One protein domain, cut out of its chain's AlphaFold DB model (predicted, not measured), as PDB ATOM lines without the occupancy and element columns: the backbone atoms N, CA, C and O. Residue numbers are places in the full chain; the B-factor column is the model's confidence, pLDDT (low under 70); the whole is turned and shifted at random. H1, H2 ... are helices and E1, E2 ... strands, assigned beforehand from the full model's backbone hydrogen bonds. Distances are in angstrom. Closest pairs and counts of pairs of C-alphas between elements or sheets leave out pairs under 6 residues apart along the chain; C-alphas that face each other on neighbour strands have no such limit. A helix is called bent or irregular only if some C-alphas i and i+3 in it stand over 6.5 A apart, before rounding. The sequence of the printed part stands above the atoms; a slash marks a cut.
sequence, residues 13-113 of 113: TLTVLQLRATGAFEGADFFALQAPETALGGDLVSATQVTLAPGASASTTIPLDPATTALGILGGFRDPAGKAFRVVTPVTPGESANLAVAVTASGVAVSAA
ATOM      1  N   THR A  13     186.616 237.258 198.280       96.50
ATOM      2  CA  THR A  13     187.636 236.589 199.082       96.50
ATOM      3  C   THR A  13     188.378 235.598 198.198       96.50
ATOM      4  O   THR A  13     187.784 234.670 197.654       96.50
ATOM      5  N   LEU A  14     189.680 235.804 198.045       96.56
ATOM      6  CA  LEU A  14     190.605 234.805 197.536       96.56
ATOM      7  C   LEU A  14     191.075 233.953 198.710       96.56
ATOM      8  O   LEU A  14     191.434 234.487 199.755       96.56
ATOM      9  N   THR A  15     191.106 232.639 198.535       97.88
ATOM     10  CA  THR A  15     191.786 231.736 199.463       97.88
ATOM     11  C   THR A  15     193.014 231.188 198.757       97.88
ATOM     12  O   THR A  15     192.901 230.573 197.699       97.88
ATOM     13  N   VAL A  16     194.187 231.456 199.322       97.50
ATOM     14  CA  VAL A  16     195.468 230.898 198.891       97.50
ATOM     15  C   VAL A  16     195.717 229.648 199.720       97.50
ATOM     16  O   VAL A  16     195.870 229.734 200.937       97.50
ATOM     17  N   LEU A  17     195.720 228.493 199.069       98.25
ATOM     18  CA  LEU A  17     195.923 227.193 199.688       98.25
ATOM     19  C   LEU A  17     197.338 226.709 199.395       98.25
ATOM     20  O   LEU A  17     197.770 226.690 198.246       98.25
ATOM     21  N   GLN A  18     198.038 226.282 200.432       98.19
ATOM     22  CA  GLN A  18     199.278 225.534 200.307       98.19
ATOM     23  C   GLN A  18     198.952 224.043 200.307       98.19
ATOM     24  O   GLN A  18     198.279 223.569 201.223       98.19
ATOM     25  N   LEU A  19     199.399 223.314 199.287       98.62
ATOM     26  CA  LEU A  19     199.009 221.926 199.046       98.62
ATOM     27  C   LEU A  19     200.230 220.996 199.039       98.62
ATOM     28  O   LEU A  19     201.264 221.333 198.457       98.62
ATOM     29  N   ARG A  20     200.087 219.802 199.631       97.94
ATOM     30  CA  ARG A  20     201.029 218.675 199.457       97.94
ATOM     31  C   ARG A  20     200.778 217.934 198.147       97.94
ATOM     32  O   ARG A  20     201.724 217.444 197.531       97.94
ATOM     33  N   ALA A  21     199.511 217.851 197.745       97.75
ATOM     34  CA  ALA A  21     199.046 217.222 196.515       97.75
ATOM     35  C   ALA A  21     197.829 217.977 195.957       97.75
ATOM     36  O   ALA A  21     197.066 218.591 196.700       97.75
ATOM     37  N   THR A  22     197.648 217.952 194.635       98.38
ATOM     38  CA  THR A  22     196.630 218.769 193.948       98.38
ATOM     39  C   THR A  22     195.346 218.007 193.642       98.38
ATOM     40  O   THR A  22     194.307 218.631 193.443       98.38
ATOM     41  N   GLY A  23     195.391 216.670 193.644       98.19
ATOM     42  CA  GLY A  23     194.307 215.821 193.148       98.19
ATOM     43  C   GLY A  23     192.961 216.072 193.832       98.19
ATOM     44  O   GLY A  23     191.958 216.248 193.144       98.19
ATOM     45  N   ALA A  24     192.929 216.165 195.166       98.12
ATOM     46  CA  ALA A  24     191.697 216.475 195.895       98.12
ATOM     47  C   ALA A  24     191.169 217.884 195.566       98.12
ATOM     48  O   ALA A  24     189.973 218.066 195.346       98.12
ATOM     49  N   PHE A  25     192.057 218.875 195.455       98.62
ATOM     50  CA  PHE A  25     191.688 220.258 195.138       98.62
ATOM     51  C   PHE A  25     191.150 220.415 193.711       98.62
ATOM     52  O   PHE A  25     190.185 221.145 193.480       98.62
ATOM     53  N   GLU A  26     191.747 219.708 192.752       97.88
ATOM     54  CA  GLU A  26     191.326 219.664 191.351       97.88
ATOM     55  C   GLU A  26     190.092 218.771 191.133       97.88
ATOM     56  O   GLU A  26     189.341 218.967 190.180       97.88
ATOM     57  N   GLY A  27     189.838 217.805 192.010       97.31
ATOM     58  CA  GLY A  27     188.648 216.954 191.952       97.31
ATOM     59  C   GLY A  27     187.421 217.561 192.635       97.31
ATOM     60  O   GLY A  27     186.297 217.284 192.220       97.31
ATOM     61  N   ALA A  28     187.619 218.390 193.663       97.81
ATOM     62  CA  ALA A  28     186.534 218.943 194.467       97.81
ATOM     63  C   ALA A  28     185.654 219.928 193.684       97.81
ATOM     64  O   ALA A  28     186.121 220.666 192.811       97.81
ATOM     65  N   ASP A  29     184.368 219.966 194.027       96.25
ATOM     66  CA  ASP A  29     183.465 221.004 193.547       96.25
ATOM     67  C   ASP A  29     183.662 222.331 194.304       96.25
ATOM     68  O   ASP A  29     184.350 222.418 195.326       96.25
ATOM     69  N   PHE A  30     183.048 223.396 193.786       96.19
ATOM     70  CA  PHE A  30     183.168 224.738 194.349       96.19
ATOM     71  C   PHE A  30     182.681 224.849 195.803       96.19
ATOM     72  O   PHE A  30     183.264 225.600 196.591       96.19
ATOM     73  N   PHE A  31     181.603 224.144 196.155       94.25
ATOM     74  CA  PHE A  31     180.965 224.252 197.466       94.25
ATOM     75  C   PHE A  31     181.762 223.502 198.530       94.25
ATOM     76  O   PHE A  31     181.957 224.030 199.622       94.25
ATOM     77  N   ALA A  32     182.296 222.326 198.194       96.94
ATOM     78  CA  ALA A  32     183.216 221.584 199.048       96.94
ATOM     79  C   ALA A  32     184.458 222.425 199.385       96.94
ATOM     80  O   ALA A  32     184.867 222.503 200.543       96.94
ATOM     81  N   LEU A  33     185.007 223.138 198.397       97.38
ATOM     82  CA  LEU A  33     186.176 224.003 198.579       97.38
ATOM     83  C   LEU A  33     185.925 225.243 199.453       97.38
ATOM     84  O   LEU A  33     186.891 225.898 199.837       97.38
ATOM     85  N   GLN A  34     184.677 225.550 199.832       93.50
ATOM     86  CA  GLN A  34     184.401 226.573 200.853       93.50
ATOM     87  C   GLN A  34     184.818 226.119 202.263       93.50
ATOM     88  O   GLN A  34     185.004 226.954 203.146       93.50
ATOM     89  N   ALA A  35     184.996 224.810 202.471       96.19
ATOM     90  CA  ALA A  35     185.519 224.206 203.694       96.19
ATOM     91  C   ALA A  35     186.749 223.330 203.369       96.19
ATOM     92  O   ALA A  35     186.691 222.100 203.486       96.19
ATOM     93  N   PRO A  36     187.874 223.939 202.947       97.06
ATOM     94  CA  PRO A  36     189.002 223.209 202.369       97.06
ATOM     95  C   PRO A  36     189.644 222.218 203.347       97.06
ATOM     96  O   PRO A  36     190.059 221.148 202.923       97.06
ATOM     97  N   GLU A  37     189.639 222.508 204.650       97.12
ATOM     98  CA  GLU A  37     190.111 221.583 205.696       97.12
ATOM     99  C   GLU A  37     189.403 220.220 205.628       97.12
ATOM    100  O   GLU A  37     190.023 219.167 205.743       97.12
ATOM    101  N   THR A  38     188.087 220.230 205.396       97.56
ATOM    102  CA  THR A  38     187.287 219.002 205.284       97.56
ATOM    103  C   THR A  38     187.409 218.377 203.898       97.56
ATOM    104  O   THR A  38     187.503 217.159 203.786       97.56
ATOM    105  N   ALA A  39     187.407 219.195 202.844       97.69
ATOM    106  CA  ALA A  39     187.427 218.706 201.467       97.69
ATOM    107  C   ALA A  39     188.777 218.100 201.052       97.69
ATOM    108  O   ALA A  39     188.808 217.199 200.218       97.69
ATOM    109  N   LEU A  40     189.880 218.606 201.606       98.44
ATOM    110  CA  LEU A  40     191.238 218.257 201.187       98.44
ATOM    111  C   LEU A  40     191.975 217.406 202.225       98.44
ATOM    112  O   LEU A  40     192.882 216.657 201.867       98.44
ATOM    113  N   GLY A  41     191.592 217.491 203.502       97.94
ATOM    114  CA  GLY A  41     192.201 216.712 204.575       97.94
ATOM    115  C   GLY A  41     193.726 216.843 204.585       97.94
ATOM    116  O   GLY A  41     194.263 217.945 204.625       97.94
ATOM    117  N   GLY A  42     194.428 215.708 204.517       97.75
ATOM    118  CA  GLY A  42     195.894 215.661 204.571       97.75
ATOM    119  C   GLY A  42     196.621 216.315 203.390       97.75
ATOM    120  O   GLY A  42     197.824 216.561 203.494       97.75
ATOM    121  N   ASP A  43     195.918 216.618 202.294       98.38
ATOM    122  CA  ASP A  43     196.505 217.307 201.143       98.38
ATOM    123  C   ASP A  43     196.655 218.816 201.390       98.38
ATOM    124  O   ASP A  43     197.500 219.456 200.759       98.38
ATOM    125  N   LEU A  44     195.883 219.388 202.322       98.62
ATOM    126  CA  LEU A  44     195.982 220.792 202.706       98.62
ATOM    127  C   LEU A  44     197.074 220.995 203.759       98.62
ATOM    128  O   LEU A  44     197.111 220.330 204.792       98.62
ATOM    129  N   VAL A  45     197.961 221.953 203.503       98.25
ATOM    130  CA  VAL A  45     198.976 222.400 204.465       98.25
ATOM    131  C   VAL A  45     198.489 223.625 205.228       98.25
ATOM    132  O   VAL A  45     198.639 223.704 206.443       98.25
ATOM    133  N   SER A  46     197.936 224.603 204.512       97.81
ATOM    134  CA  SER A  46     197.374 225.819 205.099       97.81
ATOM    135  C   SER A  46     196.455 226.530 204.111       97.81
ATOM    136  O   SER A  46     196.585 226.357 202.896       97.81
ATOM    137  N   ALA A  47     195.560 227.368 204.629       97.88
ATOM    138  CA  ALA A  47     194.707 228.244 203.840       97.88
ATOM    139  C   ALA A  47     194.772 229.679 204.382       97.88
ATOM    140  O   ALA A  47     194.506 229.925 205.557       97.88
ATOM    141  N   THR A  48     195.089 230.635 203.511       97.19
ATOM    142  CA  THR A  48     195.160 232.065 203.837       97.19
ATOM    143  C   THR A  48     194.137 232.829 203.014       97.19
ATOM    144  O   THR A  48     194.160 232.781 201.786       97.19
ATOM    145  N   GLN A  49     193.252 233.569 203.677       96.75
ATOM    146  CA  GLN A  49     192.246 234.384 203.004       96.75
ATOM    147  C   GLN A  49     192.735 235.815 202.767       96.75
ATOM    148  O   GLN A  49     193.311 236.452 203.647       96.75
ATOM    149  N   VAL A  50     192.446 236.337 201.580       95.56
ATOM    150  CA  VAL A  50     192.726 237.709 201.157       95.56
ATOM    151  C   VAL A  50     191.443 238.291 200.588       95.56
ATOM    152  O   VAL A  50     190.857 237.732 199.665       95.56
ATOM    153  N   THR A  51     190.988 239.423 201.118       95.31
ATOM    154  CA  THR A  51     189.793 240.096 200.593       95.31
ATOM    155  C   THR A  51     190.200 241.176 199.601       95.31
ATOM    156  O   THR A  51     190.987 242.060 199.929       95.31
ATOM    157  N   LEU A  52     189.634 241.116 198.399       95.25
ATOM    158  CA  LEU A  52     189.854 242.082 197.332       95.25
ATOM    159  C   LEU A  52     188.592 242.921 197.134       95.25
ATOM    160  O   LEU A  52     187.529 242.390 196.806       95.25
ATOM    161  N   ALA A  53     188.699 244.234 197.330       94.50
ATOM    162  CA  ALA A  53     187.625 245.161 196.991       94.50
ATOM    163  C   ALA A  53     187.537 245.363 195.462       94.50
ATOM    164  O   ALA A  53     188.548 245.222 194.770       94.50
ATOM    165  N   PRO A  54     186.360 245.718 194.915       92.69
ATOM    166  CA  PRO A  54     186.216 246.019 193.492       92.69
ATOM    167  C   PRO A  54     187.224 247.065 192.998       92.69
ATOM    168  O   PRO A  54     187.339 248.141 193.582       92.69
ATOM    169  N   GLY A  55     187.954 246.746 191.925       91.50
ATOM    170  CA  GLY A  55     188.945 247.638 191.305       91.50
ATOM    171  C   GLY A  55     190.222 247.878 192.121       91.50
ATOM    172  O   GLY A  55     191.082 248.634 191.676       91.50
ATOM    173  N   ALA A  56     190.354 247.259 193.295       93.06
ATOM    174  CA  ALA A  56     191.545 247.371 194.122       93.06
ATOM    175  C   ALA A  56     192.625 246.364 193.704       93.06
ATOM    176  O   ALA A  56     192.353 245.370 193.031       93.06
ATOM    177  N   SER A  57     193.838 246.608 194.193       92.94
ATOM    178  CA  SER A  57     194.949 245.657 194.174       92.94
ATOM    179  C   SER A  57     195.379 245.374 195.610       92.94
ATOM    180  O   SER A  57     195.315 246.257 196.465       92.94
ATOM    181  N   ALA A  58     195.839 244.155 195.869       91.56
ATOM    182  CA  ALA A  58     196.397 243.752 197.152       91.56
ATOM    183  C   ALA A  58     197.721 243.019 196.928       91.56
ATOM    184  O   ALA A  58     197.899 242.354 195.910       91.56
ATOM    185  N   SER A  59     198.634 243.135 197.889       93.31
ATOM    186  CA  SER A  59     199.860 242.343 197.940       93.31
ATOM    187  C   SER A  59     199.953 241.678 199.304       93.31
ATOM    188  O   SER A  59     199.621 242.293 200.318       93.31
ATOM    189  N   THR A  60     200.356 240.413 199.322       92.31
ATOM    190  CA  THR A  60     200.524 239.629 200.543       92.31
ATOM    191  C   THR A  60     201.766 238.765 200.422       92.31
ATOM    192  O   THR A  60     202.036 238.198 199.364       92.31
ATOM    193  N   THR A  61     202.501 238.646 201.522       94.62
ATOM    194  CA  THR A  61     203.624 237.722 201.639       94.62
ATOM    195  C   THR A  61     203.196 236.589 202.550       94.62
ATOM    196  O   THR A  61     202.881 236.815 203.718       94.62
ATOM    197  N   ILE A  62     203.183 235.373 202.014       93.38
ATOM    198  CA  ILE A  62     202.805 234.165 202.749       93.38
ATOM    199  C   ILE A  62     204.060 233.298 202.887       93.38
ATOM    200  O   ILE A  62     204.680 232.990 201.867       93.38
ATOM    201  N   PRO A  63     204.462 232.905 204.109       93.44
ATOM    202  CA  PRO A  63     205.555 231.962 204.282       93.44
ATOM    203  C   PRO A  63     205.154 230.597 203.715       93.44
ATOM    204  O   PRO A  63     204.113 230.045 204.086       93.44
ATOM    205  N   LEU A  64     205.978 230.066 202.811       94.12
ATOM    206  CA  LEU A  64     205.786 228.730 202.262       94.12
ATOM    207  C   LEU A  64     206.251 227.680 203.270       94.12
ATOM    208  O   LEU A  64     207.387 227.713 203.745       94.12
ATOM    209  N   ASP A  65     205.361 226.748 203.584       95.69
ATOM    210  CA  ASP A  65     205.697 225.576 204.378       95.69
ATOM    211  C   ASP A  65     206.598 224.628 203.556       95.69
ATOM    212  O   ASP A  65     206.365 224.446 202.356       95.69
ATOM    213  N   PRO A  66     207.616 223.990 204.161       94.62
ATOM    214  CA  PRO A  66     208.497 223.052 203.461       94.62
ATOM    215  C   PRO A  66     207.796 221.822 202.870       94.62
ATOM    216  O   PRO A  66     208.398 221.096 202.083       94.62
ATOM    217  N   ALA A  67     206.553 221.538 203.258       95.75
ATOM    218  CA  ALA A  67     205.747 220.478 202.667       95.75
ATOM    219  C   ALA A  67     204.953 220.911 201.426       95.75
ATOM    220  O   ALA A  67     204.321 220.066 200.789       95.75
ATOM    221  N   THR A  68     204.940 222.202 201.101       97.62
ATOM    222  CA  THR A  68     204.132 222.756 200.015       97.62
ATOM    223  C   THR A  68     204.779 222.490 198.667       97.62
ATOM    224  O   THR A  68     205.872 222.970 198.383       97.62
ATOM    225  N   THR A  69     204.071 221.755 197.814       97.31
ATOM    226  CA  THR A  69     204.490 221.433 196.439       97.31
ATOM    227  C   THR A  69     203.684 222.204 195.396       97.31
ATOM    228  O   THR A  69     204.098 222.332 194.243       97.31
ATOM    229  N   ALA A  70     202.528 222.748 195.787       98.00
ATOM    230  CA  ALA A  70     201.698 223.576 194.929       98.00
ATOM    231  C   ALA A  70     200.930 224.636 195.722       98.00
ATOM    232  O   ALA A  70     200.572 224.447 196.886       98.00
ATOM    233  N   LEU A  71     200.631 225.739 195.042       97.88
ATOM    234  CA  LEU A  71     199.701 226.764 195.487       97.88
ATOM    235  C   LEU A  71     198.377 226.623 194.737       97.88
ATOM    236  O   LEU A  71     198.339 226.652 193.507       97.88
ATOM    237  N   GLY A  72     197.286 226.487 195.485       98.00
ATOM    238  CA  GLY A  72     195.922 226.608 194.988       98.00
ATOM    239  C   GLY A  72     195.408 228.026 195.209       98.00
ATOM    240  O   GLY A  72     195.497 228.555 196.312       98.00
ATOM    241  N   ILE A  73     194.842 228.648 194.183       97.88
ATOM    242  CA  ILE A  73     194.141 229.928 194.299       97.88
ATOM    243  C   ILE A  73     192.660 229.662 194.081       97.88
ATOM    244  O   ILE A  73     192.271 229.233 192.998       97.88
ATOM    245  N   LEU A  74     191.838 229.920 195.096       98.19
ATOM    246  CA  LEU A  74     190.385 229.772 195.049       98.19
ATOM    247  C   LEU A  74     189.716 231.145 195.129       98.19
ATOM    248  O   LEU A  74     189.914 231.879 196.094       98.19
ATOM    249  N   GLY A  75     188.890 231.484 194.142       97.50
ATOM    250  CA  GLY A  75     188.042 232.671 194.183       97.50
ATOM    251  C   GLY A  75     186.672 232.367 194.774       97.50
ATOM    252  O   GLY A  75     185.923 231.585 194.198       97.50
ATOM    253  N   GLY A  76     186.308 233.020 195.877       96.38
ATOM    254  CA  GLY A  76     184.990 232.934 196.513       96.38
ATOM    255  C   GLY A  76     183.911 233.708 195.750       96.38
ATOM    256  O   GLY A  76     183.373 234.695 196.253       96.38
ATOM    257  N   PHE A  77     183.629 233.302 194.509       95.81
ATOM    258  CA  PHE A  77     182.591 233.914 193.679       95.81
ATOM    259  C   PHE A  77     181.193 233.655 194.243       95.81
ATOM    260  O   PHE A  77     180.873 232.550 194.669       95.81
ATOM    261  N   ARG A  78     180.324 234.667 194.167       93.56
ATOM    262  CA  ARG A  78     178.902 234.524 194.501       93.56
ATOM    263  C   ARG A  78     178.188 233.549 193.563       93.56
ATOM    264  O   ARG A  78     177.328 232.798 194.004       93.56
ATOM    265  N   ASP A  79     178.538 233.608 192.282       93.31
ATOM    266  CA  ASP A  79     178.075 232.686 191.250       93.31
ATOM    267  C   ASP A  79     179.295 232.124 190.503       93.31
ATOM    268  O   ASP A  79     179.927 232.854 189.730       93.31
ATOM    269  N   PRO A  80     179.685 230.865 190.765       93.19
ATOM    270  CA  PRO A  80     180.831 230.234 190.121       93.19
ATOM    271  C   PRO A  80     180.510 229.665 188.731       93.19
ATOM    272  O   PRO A  80     181.431 229.232 188.036       93.19
ATOM    273  N   ALA A  81     179.240 229.624 188.307       92.81
ATOM    274  CA  ALA A  81     178.854 228.964 187.065       92.81
ATOM    275  C   ALA A  81     179.553 229.605 185.853       92.81
ATOM    276  O   ALA A  81     179.524 230.819 185.650       92.81
ATOM    277  N   GLY A  82     180.224 228.771 185.052       92.88
ATOM    278  CA  GLY A  82     180.981 229.217 183.878       92.88
ATOM    279  C   GLY A  82     182.257 230.011 184.186       92.88
ATOM    280  O   GLY A  82     182.862 230.538 183.255       92.88
ATOM    281  N   LYS A  83     182.681 230.109 185.454       95.81
ATOM    282  CA  LYS A  83     183.915 230.799 185.856       95.81
ATOM    283  C   LYS A  83     185.031 229.814 186.179       95.81
ATOM    284  O   LYS A  83     184.805 228.775 186.796       95.81
ATOM    285  N   ALA A  84     186.264 230.199 185.866       96.81
ATOM    286  CA  ALA A  84     187.450 229.563 186.426       96.81
ATOM    287  C   ALA A  84     187.576 229.963 187.905       96.81
ATOM    288  O   ALA A  84     188.170 230.985 188.233       96.81
ATOM    289  N   PHE A  85     186.954 229.214 188.812       97.12
ATOM    290  CA  PHE A  85     186.956 229.549 190.241       97.12
ATOM    291  C   PHE A  85     188.225 229.102 190.974       97.12
ATOM    292  O   PHE A  85     188.453 229.543 192.098       97.12
ATOM    293  N   ARG A  86     189.051 228.253 190.353       97.75
ATOM    294  CA  ARG A  86     190.323 227.795 190.910       97.75
ATOM    295  C   ARG A  86     191.446 227.812 189.881       97.75
ATOM    296  O   ARG A  86     191.197 227.609 188.694       97.75
ATOM    297  N   VAL A  87     192.673 227.966 190.364       97.56
ATOM    298  CA  VAL A  87     193.920 227.747 189.617       97.56
ATOM    299  C   VAL A  87     194.915 227.030 190.525       97.56
ATOM    300  O   VAL A  87     194.896 227.233 191.737       97.56
ATOM    301  N   VAL A  88     195.779 226.202 189.943       97.56
ATOM    302  CA  VAL A  88     196.902 225.557 190.632       97.56
ATOM    303  C   VAL A  88     198.205 226.031 190.002       97.56
ATOM    304  O   VAL A  88     198.303 226.173 188.784       97.56
ATOM    305  N   THR A  89     199.214 226.291 190.826       96.25
ATOM    306  CA  THR A  89     200.567 226.624 190.379       96.25
ATOM    307  C   THR A  89     201.574 225.796 191.175       96.25
ATOM    308  O   THR A  89     201.591 225.903 192.402       96.25
ATOM    309  N   PRO A  90     202.395 224.954 190.525       96.19
ATOM    310  CA  PRO A  90     203.431 224.204 191.224       96.19
ATOM    311  C   PRO A  90     204.484 225.157 191.796       96.19
ATOM    312  O   PRO A  90     204.780 226.197 191.204       96.19
ATOM    313  N   VAL A  91     205.059 224.789 192.936       95.69
ATOM    314  CA  VAL A  91     206.161 225.515 193.575       95.69
ATOM    315  C   VAL A  91     207.237 224.535 194.026       95.69
ATOM    316  O   VAL A  91     206.953 223.369 194.301       95.69
ATOM    317  N   THR A  92     208.477 225.005 194.115       93.75
ATOM    318  CA  THR A  92     209.562 224.220 194.705       93.75
ATOM    319  C   THR A  92     209.561 224.429 196.221       93.75
ATOM    320  O   THR A  92     209.667 225.575 196.670       93.75
ATOM    321  N   PRO A  93     209.478 223.365 197.037       90.56
ATOM    322  CA  PRO A  93     209.604 223.497 198.482       90.56
ATOM    323  C   PRO A  93     210.911 224.192 198.884       90.56
ATOM    324  O   PRO A  93     211.991 223.813 198.433       90.56
ATOM    325  N   GLY A  94     210.817 225.197 199.757       85.06
ATOM    326  CA  GLY A  94     211.971 225.967 200.235       85.06
ATOM    327  C   GLY A  94     212.424 227.110 199.318       85.06
ATOM    328  O   GLY A  94     213.316 227.860 199.710       85.06
ATOM    329  N   GLU A  95     211.805 227.290 198.148       89.00
ATOM    330  CA  GLU A  95     212.021 228.457 197.286       89.00
ATOM    331  C   GLU A  95     210.886 229.476 197.428       89.00
ATOM    332  O   GLU A  95     209.770 229.151 197.832       89.00
ATOM    333  N   SER A  96     211.164 230.730 197.072       88.56
ATOM    334  CA  SER A  96     210.147 231.784 197.011       88.56
ATOM    335  C   SER A  96     209.440 231.776 195.657       88.56
ATOM    336  O   SER A  96     210.092 231.721 194.616       88.56
ATOM    337  N   ALA A  97     208.116 231.931 195.665       89.75
ATOM    338  CA  ALA A  97     207.312 232.119 194.459       89.75
ATOM    339  C   ALA A  97     206.680 233.519 194.444       89.75
ATOM    340  O   ALA A  97     206.071 233.936 195.428       89.75
ATOM    341  N   ASN A  98     206.790 234.221 193.314       92.50
ATOM    342  CA  ASN A  98     206.102 235.491 193.075       92.50
ATOM    343  C   ASN A  98     205.015 235.278 192.021       92.50
ATOM    344  O   ASN A  98     205.311 234.911 190.883       92.50
ATOM    345  N   LEU A  99     203.759 235.500 192.408       93.75
ATOM    346  CA  LEU A  99     202.595 235.254 191.562       93.75
ATOM    347  C   LEU A  99     201.761 236.523 191.421       93.75
ATOM    348  O   LEU A  99     201.431 237.172 192.415       93.75
ATOM    349  N   ALA A 100     201.363 236.832 190.191       95.56
ATOM    350  CA  ALA A 100     200.335 237.821 189.916       95.56
ATOM    351  C   ALA A 100     198.994 237.099 189.751       95.56
ATOM    352  O   ALA A 100     198.848 236.216 188.903       95.56
ATOM    353  N   VAL A 101     198.008 237.470 190.571       96.12
ATOM    354  CA  VAL A 101     196.656 236.900 190.528       96.12
ATOM    355  C   VAL A 101     195.687 237.947 189.996       96.12
ATOM    356  O   VAL A 101     195.506 239.001 190.603       96.12
ATOM    357  N   ALA A 102     195.035 237.643 188.877       95.56
ATOM    358  CA  ALA A 102     193.987 238.475 188.304       95.56
ATOM    359  C   ALA A 102     192.608 237.892 188.626       95.56
ATOM    360  O   ALA A 102     192.359 236.704 188.417       95.56
ATOM    361  N   VAL A 103     191.689 238.745 189.086       95.56
ATOM    362  CA  VAL A 103     190.277 238.395 189.282       95.56
ATOM    363  C   VAL A 103     189.448 239.152 188.254       95.56
ATOM    364  O   VAL A 103     189.374 240.380 188.271       95.56
ATOM    365  N   THR A 104     188.815 238.421 187.342       93.25
ATOM    366  CA  THR A 104     188.021 238.984 186.243       93.25
ATOM    367  C   THR A 104     186.593 238.446 186.270       93.25
ATOM    368  O   THR A 104     186.237 237.613 187.101       93.25
ATOM    369  N   ALA A 105     185.747 238.900 185.340       90.75
ATOM    370  CA  ALA A 105     184.409 238.335 185.173       90.75
ATOM    371  C   ALA A 105     184.428 236.841 184.793       90.75
ATOM    372  O   ALA A 105     183.469 236.135 185.105       90.75
ATOM    373  N   SER A 106     185.506 236.355 184.167       94.19
ATOM    374  CA  SER A 106     185.661 234.956 183.746       94.19
ATOM    375  C   SER A 106     186.219 234.044 184.840       94.19
ATOM    376  O   SER A 106     186.226 232.829 184.667       94.19
ATOM    377  N   GLY A 107     186.683 234.598 185.964       96.19
ATOM    378  CA  GLY A 107     187.278 233.825 187.049       96.19
ATOM    379  C   GLY A 107     188.611 234.380 187.540       96.19
ATOM    380  O   GLY A 107     188.952 235.543 187.297       96.19
ATOM    381  N   VAL A 108     189.347 233.527 188.247       96.88
ATOM    382  CA  VAL A 108     190.723 233.754 188.686       96.88
ATOM    383  C   VAL A 108     191.712 233.252 187.634       96.88
ATOM    384  O   VAL A 108     191.495 232.221 186.999       96.88
ATOM    385  N   ALA A 109     192.808 233.980 187.462       96.06
ATOM    386  CA  ALA A 109     193.937 233.592 186.625       96.06
ATOM    387  C   ALA A 109     195.248 233.914 187.346       96.06
ATOM    388  O   ALA A 109     195.318 234.889 188.097       96.06
ATOM    389  N   VAL A 110     196.276 233.103 187.106       95.12
ATOM    390  CA  VAL A 110     197.619 233.301 187.661       95.12
ATOM    391  C   VAL A 110     198.606 233.470 186.514       95.12
ATOM    392  O   VAL A 110     198.545 232.739 185.527       95.12
ATOM    393  N   SER A 111     199.526 234.416 186.661       91.12
ATOM    394  CA  SER A 111     200.705 234.554 185.810       91.12
ATOM    395  C   SER A 111     201.961 234.705 186.663       91.12
ATOM    396  O   SER A 111     201.889 235.109 187.828       91.12
ATOM    397  N   ALA A 112     203.120 234.402 186.074       76.38
ATOM    398  CA  ALA A 112     204.390 234.814 186.658       76.38
ATOM    399  C   ALA A 112     204.394 236.346 186.806       76.38
ATOM    400  O   ALA A 112     203.926 237.047 185.901       76.38
ATOM    401  N   ALA A 113     204.831 236.823 187.972       64.75
ATOM    402  CA  ALA A 113     204.997 238.247 188.255       64.75
ATOM    403  C   ALA A 113     206.349 238.763 187.750       64.75
ATOM    404  O   ALA A 113     207.326 237.978 187.781       64.75
TER     405      ALA A 113
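This is residues 13 to 113 of the 113 residues of an uncharacterized protein of Rubellimicrobium mesophilum DSM 19309 (UniProt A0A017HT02). A twisted sheet of four strands, E2, E1, E3 and E4, forms the middle, with the short helices H1 and H2 on one side. On the other side the hairpin E5 and E6 covers the E3 and E4 part as a small second sheet, its strands crossed at 41 degrees in a partial sandwich, and the unnamed residues 53 to 69 loop past the E2 end. The printed part has 101 residues, ordered E1 H1 H2 E2 E3 E4 E5 E6, class mixed, with both sheets antiparallel. It is compact, radius of gyration of the C-alphas 12.8 A, spanning 33 by 28 by 18 A.

E2, residues 44 to 52, is 22.8 A long. E1, residues 13 to 19, is 18.6 A long and begins at C-alpha 13 (187.636, 236.589, 199.082). E3 is residues 70 to 75 and E4 86 to 90. E5 is residues 99 to 104; E6, 107 to 112, is 17.1 A long and ends at C-alpha 112 (204.390, 234.814, 186.658). H1 is residues 23 to 27 and H2 36 to 43; H2 is irregular, C-alphas 39 and 42 being 9.5 A apart.

Within hydrogen-bond range are N 16 and O 48 across the antiparallel neighbours E1 and E2, at 2.8 A, N 17 and O 72 across the antiparallel neighbours E1 and E3, at 2.8 A, and N 71 and O 89 across the hairpin E3 and E4, at 2.8 A. In the hairpin E5 and E6, N 102 and O 109 are 2.9 A apart. The closest C-alphas of E4 and E6, Arg 86 and Val 108, are 6.4 A apart. H2 is on the larger sheet at a height of 8.2 A, over E1 and only just over E2, with 3 C-alphas. H1 only grazes that sheet with residues 24 to 26. H1 and H2 touch, closest at C-alphas 24 and 40, 5.6 A. Every O i to N i+4 pair is within hydrogen-bond range in H1, and 2 of 4 in H2.

The C-alphas of Ala 81 and Gly 94, the two farthest apart, are 35.8 A apart. The printed part has no cut. The link E2 to E3 is long. Mean pLDDT of the printed part is 95.1; residue 113 is under 70.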